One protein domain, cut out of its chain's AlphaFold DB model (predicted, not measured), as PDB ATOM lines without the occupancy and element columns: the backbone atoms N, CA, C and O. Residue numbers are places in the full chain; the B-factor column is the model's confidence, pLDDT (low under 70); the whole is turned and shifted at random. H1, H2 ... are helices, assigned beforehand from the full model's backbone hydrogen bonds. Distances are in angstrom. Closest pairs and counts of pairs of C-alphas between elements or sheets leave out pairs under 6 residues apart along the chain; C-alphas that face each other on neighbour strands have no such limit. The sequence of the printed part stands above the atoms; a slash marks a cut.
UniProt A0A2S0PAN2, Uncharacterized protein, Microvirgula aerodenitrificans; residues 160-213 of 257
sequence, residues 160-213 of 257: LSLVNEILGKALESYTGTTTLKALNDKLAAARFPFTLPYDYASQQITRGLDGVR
ATOM      1  N   LEU A 160     102.334  72.920 103.077       97.31
ATOM      2  CA  LEU A 160     102.259  71.697 103.880       97.31
ATOM      3  C   LEU A 160     100.852  71.082 103.877       97.31
ATOM      4  O   LEU A 160     100.722  69.862 103.813       97.31
ATOM      5  N   SER A 161      99.805  71.913 103.910       95.38
ATOM      6  CA  SER A 161      98.423  71.434 103.830       95.38
ATOM      7  C   SER A 161      98.159  70.735 102.498       95.38
ATOM      8  O   SER A 161      97.589  69.650 102.490       95.38
ATOM      9  N   LEU A 162      98.638  71.311 101.389       94.00
ATOM     10  CA  LEU A 162      98.498  70.714 100.058       94.00
ATOM     11  C   LEU A 162      99.233  69.374  99.953       94.00
ATOM     12  O   LEU A 162      98.696  68.412  99.414       94.00
ATOM     13  N   VAL A 163     100.448  69.279 100.501       95.50
ATOM     14  CA  VAL A 163     101.199  68.013 100.520       95.50
ATOM     15  C   VAL A 163     100.442  66.942 101.303       95.50
ATOM     16  O   VAL A 163     100.316  65.816 100.824       95.50
ATOM     17  N   ASN A 164      99.900  67.289 102.472       93.81
ATOM     18  CA  ASN A 164      99.110  66.358 103.274       93.81
ATOM     19  C   ASN A 164      97.831  65.916 102.554       93.81
ATOM     20  O   ASN A 164      97.485  64.741 102.618       93.81
ATOM     21  N   GLU A 165      97.158  66.818 101.837       92.75
ATOM     22  CA  GLU A 165      95.974  66.488 101.038       92.75
ATOM     23  C   GLU A 165      96.313  65.521  99.894       92.75
ATOM     24  O   GLU A 165      95.648  64.499  99.728       92.75
ATOM     25  N   ILE A 166      97.375  65.804  99.134       93.56
ATOM     26  CA  ILE A 166      97.809  64.966  98.006       93.56
ATOM     27  C   ILE A 166      98.214  63.570  98.498       93.56
ATOM     28  O   ILE A 166      97.788  62.563  97.930       93.56
ATOM     29  N   LEU A 167      99.006  63.491  99.574       91.94
ATOM     30  CA  LEU A 167      99.398  62.213 100.173       91.94
ATOM     31  C   LEU A 167      98.193  61.473 100.767       91.94
ATOM     32  O   LEU A 167      98.107  60.255 100.629       91.94
ATOM     33  N   GLY A 168      97.250  62.197 101.375       91.94
ATOM     34  CA  GLY A 168      95.991  61.650 101.871       91.94
ATOM     35  C   GLY A 168      95.196  60.969 100.759       91.94
ATOM     36  O   GLY A 168      94.928  59.775 100.858       91.94
ATOM     37  N   LYS A 169      94.931  61.672  99.650       91.56
ATOM     38  CA  LYS A 169      94.233  61.113  98.475       91.56
ATOM     39  C   LYS A 169      94.957  59.901  97.884       91.56
ATOM     40  O   LYS A 169      94.323  58.913  97.513       91.56
ATOM     41  N   ALA A 170      96.289  59.939  97.823       91.12
ATOM     42  CA  ALA A 170      97.081  58.799  97.367       91.12
ATOM     43  C   ALA A 170      96.899  57.580  98.290       91.12
ATOM     44  O   ALA A 170      96.663  56.468  97.812       91.12
ATOM     45  N   LEU A 171      96.933  57.783  99.609       91.12
ATOM     46  CA  LEU A 171      96.686  56.721 100.582       91.12
ATOM     47  C   LEU A 171      95.243  56.206 100.524       91.12
ATOM     48  O   LEU A 171      95.041  54.997 100.609       91.12
ATOM     49  N   GLU A 172      94.245  57.071 100.347       92.75
ATOM     50  CA  GLU A 172      92.843  56.667 100.165       92.75
ATOM     51  C   GLU A 172      92.698  55.740  98.952       92.75
ATOM     52  O   GLU A 172      92.103  54.665  99.065       92.75
ATOM     53  N   SER A 173      93.330  56.099  97.828       91.19
ATOM     54  CA  SER A 173      93.321  55.288  96.605       91.19
ATOM     55  C   SER A 173      94.013  53.931  96.783       91.19
ATOM     56  O   SER A 173      93.513  52.918  96.301       91.19
ATOM     57  N   TYR A 174      95.123  53.885  97.529       90.75
ATOM     58  CA  TYR A 174      95.867  52.652  97.801       90.75
ATOM     59  C   TYR A 174      95.140  51.734  98.791       90.75
ATOM     60  O   TYR A 174      95.134  50.513  98.654       90.75
ATOM     61  N   THR A 175      94.543  52.321  99.827       90.19
ATOM     62  CA  THR A 175      93.969  51.583 100.954       90.19
ATOM     63  C   THR A 175      92.486  51.250 100.777       90.19
ATOM     64  O   THR A 175      91.964  50.455 101.566       90.19
ATOM     65  N   GLY A 176      91.811  51.869  99.802       92.38
ATOM     66  CA  GLY A 176      90.374  51.730  99.548       92.38
ATOM     67  C   GLY A 176      89.484  52.317 100.648       92.38
ATOM     68  O   GLY A 176      88.299  52.002 100.712       92.38
ATOM     69  N   THR A 177      90.041  53.125 101.554       90.06
ATOM     70  CA  THR A 177      89.318  53.722 102.687       90.06
ATOM     71  C   THR A 177      89.276  55.231 102.556       90.06
ATOM     72  O   THR A 177      90.322  55.843 102.408       90.06
ATOM     73  N   THR A 178      88.084  55.817 102.671       88.88
ATOM     74  CA  THR A 178      87.845  57.265 102.518       88.88
ATOM     75  C   THR A 178      87.714  58.010 103.847       88.88
ATOM     76  O   THR A 178      87.645  59.234 103.879       88.88
ATOM     77  N   THR A 179      87.642  57.297 104.976       92.12
ATOM     78  CA  THR A 179      87.500  57.932 106.290       92.12
ATOM     79  C   THR A 179      88.869  58.223 106.896       92.12
ATOM     80  O   THR A 179      89.680  57.318 107.099       92.12
ATOM     81  N   LEU A 180      89.101  59.486 107.269       89.06
ATOM     82  CA  LEU A 180      90.356  59.932 107.894       89.06
ATOM     83  C   LEU A 180      90.735  59.100 109.126       89.06
ATOM     84  O   LEU A 180      91.904  58.791 109.336       89.06
ATOM     85  N   LYS A 181      89.742  58.691 109.927       90.75
ATOM     86  CA  LYS A 181      89.971  57.822 111.085       90.75
ATOM     87  C   LYS A 181      90.568  56.474 110.671       90.75
ATOM     88  O   LYS A 181      91.591  56.087 111.215       90.75
ATOM     89  N   ALA A 182      89.979  55.797 109.683       91.88
ATOM     90  CA  ALA A 182      90.486  54.506 109.223       91.88
ATOM     91  C   ALA A 182      91.883  54.625 108.594       91.88
ATOM     92  O   ALA A 182      92.700  53.716 108.736       91.88
ATOM     93  N   LEU A 183      92.168  55.746 107.924       92.19
ATOM     94  CA  LEU A 183      93.496  56.048 107.391       92.19
ATOM     95  C   LEU A 183      94.537  56.162 108.516       92.19
ATOM     96  O   LEU A 183      95.579  55.510 108.467       92.19
ATOM     97  N   ASN A 184      94.224  56.941 109.554       93.00
ATOM     98  CA  ASN A 184      95.084  57.116 110.724       93.00
ATOM     99  C   ASN A 184      95.273  55.800 111.492       93.00
ATOM    100  O   ASN A 184      96.394  55.485 111.876       93.00
ATOM    101  N   ASP A 185      94.218  54.995 111.642       92.88
ATOM    102  CA  ASP A 185      94.299  53.679 112.286       92.88
ATOM    103  C   ASP A 185      95.242  52.736 111.508       92.88
ATOM    104  O   ASP A 185      96.036  52.005 112.104       92.88
ATOM    105  N   LYS A 186      95.229  52.786 110.164       91.94
ATOM    106  CA  LYS A 186      96.177  52.034 109.318       91.94
ATOM    107  C   LYS A 186      97.620  52.513 109.496       91.94
ATOM    108  O   LYS A 186      98.522  51.679 109.567       91.94
ATOM    109  N   LEU A 187      97.849  53.825 109.594       92.00
ATOM    110  CA  LEU A 187      99.180  54.395 109.856       92.00
ATOM    111  C   LEU A 187      99.704  54.037 111.255       92.00
ATOM    112  O   LEU A 187     100.900  53.792 111.415       92.00
ATOM    113  N   ALA A 188      98.812  53.947 112.242       94.00
ATOM    114  CA  ALA A 188      99.142  53.513 113.596       94.00
ATOM    115  C   ALA A 188      99.460  52.007 113.665       94.00
ATOM    116  O   ALA A 188     100.265  51.580 114.490       94.00
ATOM    117  N   ALA A 189      98.860  51.193 112.792       92.94
ATOM    118  CA  ALA A 189      99.117  49.754 112.718       92.94
ATOM    119  C   ALA A 189     100.365  49.385 111.889       92.94
ATOM    120  O   ALA A 189     100.925  48.296 112.057       92.94
ATOM    121  N   ALA A 190     100.801  50.260 110.979       92.25
ATOM    122  CA  ALA A 190     101.943  50.019 110.105       92.25
ATOM    123  C   ALA A 190     103.272  49.979 110.884       92.25
ATOM    124  O   ALA A 190     103.542  50.824 111.732       92.25
ATOM    125  N   ARG A 191     104.124  48.991 110.573       91.94
ATOM    126  CA  ARG A 191     105.413  48.767 111.267       91.94
ATOM    127  C   ARG A 191     106.649  49.156 110.452       91.94
ATOM    128  O   ARG A 191     107.722  49.300 111.022       91.94
ATOM    129  N   PHE A 192     106.520  49.264 109.130       90.69
ATOM    130  CA  PHE A 192     107.599  49.645 108.216       90.69
ATOM    131  C   PHE A 192     107.105  50.771 107.298       90.69
ATOM    132  O   PHE A 192     105.947  50.698 106.874       90.69
ATOM    133  N   PRO A 193     107.935  51.772 106.938       90.94
ATOM    134  CA  PRO A 193     109.339  52.006 107.334       90.94
ATOM    135  C   PRO A 193     109.512  52.334 108.826       90.94
ATOM    136  O   PRO A 193     108.530  52.604 109.503       90.94
ATOM    137  N   PHE A 194     110.749  52.332 109.345       87.38
ATOM    138  CA  PHE A 194     111.057  52.545 110.778       87.38
ATOM    139  C   PHE A 194     110.584  53.892 111.366       87.38
ATOM    140  O   PHE A 194     110.690  54.110 112.569       87.38
ATOM    141  N   THR A 195     110.082  54.805 110.534       90.06
ATOM    142  CA  THR A 195     109.422  56.047 110.960       90.06
ATOM    143  C   THR A 195     107.961  55.843 111.378       90.06
ATOM    144  O   THR A 195     107.366  56.751 111.949       90.06
ATOM    145  N   LEU A 196     107.372  54.686 111.071       91.44
ATOM    146  CA  LEU A 196     106.061  54.234 111.538       91.44
ATOM    147  C   LEU A 196     106.246  53.291 112.744       91.44
ATOM    148  O   LEU A 196     107.288  52.637 112.843       91.44
ATOM    149  N   PRO A 197     105.273  53.201 113.670       93.94
ATOM    150  CA  PRO A 197     103.881  53.656 113.569       93.94
ATOM    151  C   PRO A 197     103.672  55.151 113.838       93.94
ATOM    152  O   PRO A 197     104.299  55.735 114.721       93.94
ATOM    153  N   TYR A 198     102.736  55.757 113.105       93.50
ATOM    154  CA  TYR A 198     102.256  57.114 113.369       93.50
ATOM    155  C   TYR A 198     100.827  57.054 113.910       93.50
ATOM    156  O   TYR A 198      99.890  56.790 113.159       93.50
ATOM    157  N   ASP A 199     100.664  57.312 115.207       94.94
ATOM    158  CA  ASP A 199      99.352  57.463 115.838       94.94
ATOM    159  C   ASP A 199      98.999  58.945 116.003       94.94
ATOM    160  O   ASP A 199      99.586  59.670 116.814       94.94
ATOM    161  N   TYR A 200      98.010  59.385 115.225       94.94
ATOM    162  CA  TYR A 200      97.523  60.758 115.230       94.94
ATOM    163  C   TYR A 200      96.955  61.176 116.595       94.94
ATOM    164  O   TYR A 200      97.212  62.294 117.046       94.94
ATOM    165  N   ALA A 201      96.213  60.294 117.276       94.50
ATOM    166  CA  ALA A 201      95.563  60.634 118.539       94.50
ATOM    167  C   ALA A 201      96.597  60.855 119.649       94.50
ATOM    168  O   ALA A 201      96.537  61.862 120.359       94.50
ATOM    169  N   SER A 202      97.587  59.965 119.743       94.12
ATOM    170  CA  SER A 202      98.719  60.117 120.661       94.12
ATOM    171  C   SER A 202      99.476  61.426 120.415       94.12
ATOM    172  O   SER A 202      99.649  62.218 121.343       94.12
ATOM    173  N   GLN A 203      99.823  61.734 119.156       95.31
ATOM    174  CA  GLN A 203     100.495  62.996 118.828       95.31
ATOM    175  C   GLN A 203      99.663  64.227 119.191       95.31
ATOM    176  O   GLN A 203     100.211  65.220 119.673       95.31
ATOM    177  N   GLN A 204      98.348  64.185 118.974       94.75
ATOM    178  CA  GLN A 204      97.461  65.290 119.323       94.75
ATOM    179  C   GLN A 204      97.401  65.512 120.841       94.75
ATOM    180  O   GLN A 204      97.423  66.661 121.282       94.75
ATOM    181  N   ILE A 205      97.385  64.438 121.640       94.25
ATOM    182  CA  ILE A 205      97.439  64.522 123.106       94.25
ATOM    183  C   ILE A 205      98.766  65.136 123.552       94.25
ATOM    184  O   ILE A 205      98.752  66.090 124.327       94.25
ATOM    185  N   THR A 206      99.899  64.648 123.036       92.69
ATOM    186  CA  THR A 206     101.224  65.191 123.374       92.69
ATOM    187  C   THR A 206     101.311  66.680 123.046       92.69
ATOM    188  O   THR A 206     101.643  67.475 123.919       92.69
ATOM    189  N   ARG A 207     100.901  67.088 121.837       94.31
ATOM    190  CA  ARG A 207     100.894  68.507 121.437       94.31
ATOM    191  C   ARG A 207      99.957  69.359 122.292       94.31
ATOM    192  O   ARG A 207     100.278  70.505 122.595       94.31
ATOM    193  N   GLY A 208      98.799  68.820 122.668       93.44
ATOM    194  CA  GLY A 208      97.859  69.494 123.561       93.44
ATOM    195  C   GLY A 208      98.458  69.733 124.949       93.44
ATOM    196  O   GLY A 208      98.381  70.848 125.461       93.44
ATOM    197  N   LEU A 209      99.107  68.716 125.525       88.19
ATOM    198  CA  LEU A 209      99.804  68.814 126.813       88.19
ATOM    199  C   LEU A 209     100.980  69.799 126.755       88.19
ATOM    200  O   LEU A 209     101.123  70.628 127.655       88.19
ATOM    201  N   ASP A 210     101.760  69.776 125.673       90.12
ATOM    202  CA  ASP A 210     102.852  70.729 125.441       90.12
ATOM    203  C   ASP A 210     102.335  72.175 125.361       90.12
ATOM    204  O   ASP A 210     102.953  73.098 125.895       90.12
ATOM    205  N   GLY A 211     101.166  72.381 124.743       91.62
ATOM    206  CA  GLY A 211     100.503  73.683 124.655       91.62
ATOM    207  C   GLY A 211     100.062  74.243 126.012       91.62
ATOM    208  O   GLY A 211     100.187  75.446 126.243       91.62
ATOM    209  N   VAL A 212      99.613  73.381 126.933       87.81
ATOM    210  CA  VAL A 212      99.275  73.758 128.321       87.81
ATOM    211  C   VAL A 212     100.531  74.132 129.123       87.81
ATOM    212  O   VAL A 212     100.432  74.831 130.131       87.81
ATOM    213  N   ARG A 213     101.727  73.723 128.664       83.00
ATOM    214  CA  ARG A 213     103.031  73.964 129.317       83.00
ATOM    215  C   ARG A 213     103.082  73.494 130.775       83.00
ATOM    216  O   ARG A 213     103.878  73.993 131.571       83.00
TER     217      ARG A 213
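Overview. This is residues 160 to 213 of the 257 residues of an uncharacterized protein of Microvirgula aerodenitrificans (UniProt A0A2S0PAN2). This is a loose, open set of three helices: H1 and H3 are two arms that stand apart, offset from each other and running in roughly opposite directions, and the shorter H2 bridges the gap between residues 171 to 175 of H1 and Tyr 200 of H3, crosswise to both. The outer ends of the arms, residues 160 to 167 and 203 to 213, stand free, and the link of residues 190 to 199 swings out from the end of H2 and folds back to the start of H3. The printed part has 54 residues with three named helices, H1, H2 and H3 along the chain, and no named strand, and its class is all helix. The whole is loose, with a radius of gyration of the C-alphas of 12.7 A, and only just elongated, with spans of 39 by 25 by 19 A.

Arrangement. Begin with H1, residues 160 to 175, and go on through a tight link of 4 residues to H2, residues 180 to 189. H1 and H2 only just touch, with 3 pairs of C-alphas within 8 A, and H1 does so with residues 171 to 175 alone. Look at Glu 172 and Leu 183 for their closest C-alphas, 7.3 A apart. The lines of H1 and H2 are about perpendicular, at 77 degrees. After a short link of 10 residues you reach H3, residues 200 to 212. H3 is close to H2 but not clearly touching it: their closest C-alphas, those of Asn 184 and Tyr 200, are 6.3 A apart. The lines of H2 and H3 are about perpendicular, at 83 degrees. H1 and H3 are apart. In H1, H2 and H3 every pair of O i and N i+4 is within hydrogen-bond range.

Along the chain. Find C-alpha 160 at (102.259, 71.697, 103.880); from there H1, the longest helix by residues, runs 22.0 A to C-alpha 175 at (93.969, 51.583, 100.954). H2 starts at C-alpha 180, at (90.356, 59.932, 107.894), and spans 14.3 A to C-alpha 189. H3 runs 18.5 A from C-alpha 200 to C-alpha 212, which you find at (99.275, 73.758, 128.321).

Size, cuts and confidence. The two C-alphas farthest apart are those of Gly 176 and Arg 213, at 39.3 A, while those of the first and last printed residues, Leu 160 and Arg 213, are 25.5 A apart. Without the stretches that stand free, the body has 35 residues and spans 23 by 19 by 12 A. The printed part has no cut, and neither of its two links is long. The mean pLDDT of the printed part is 92.1, and no printed residue is under 70.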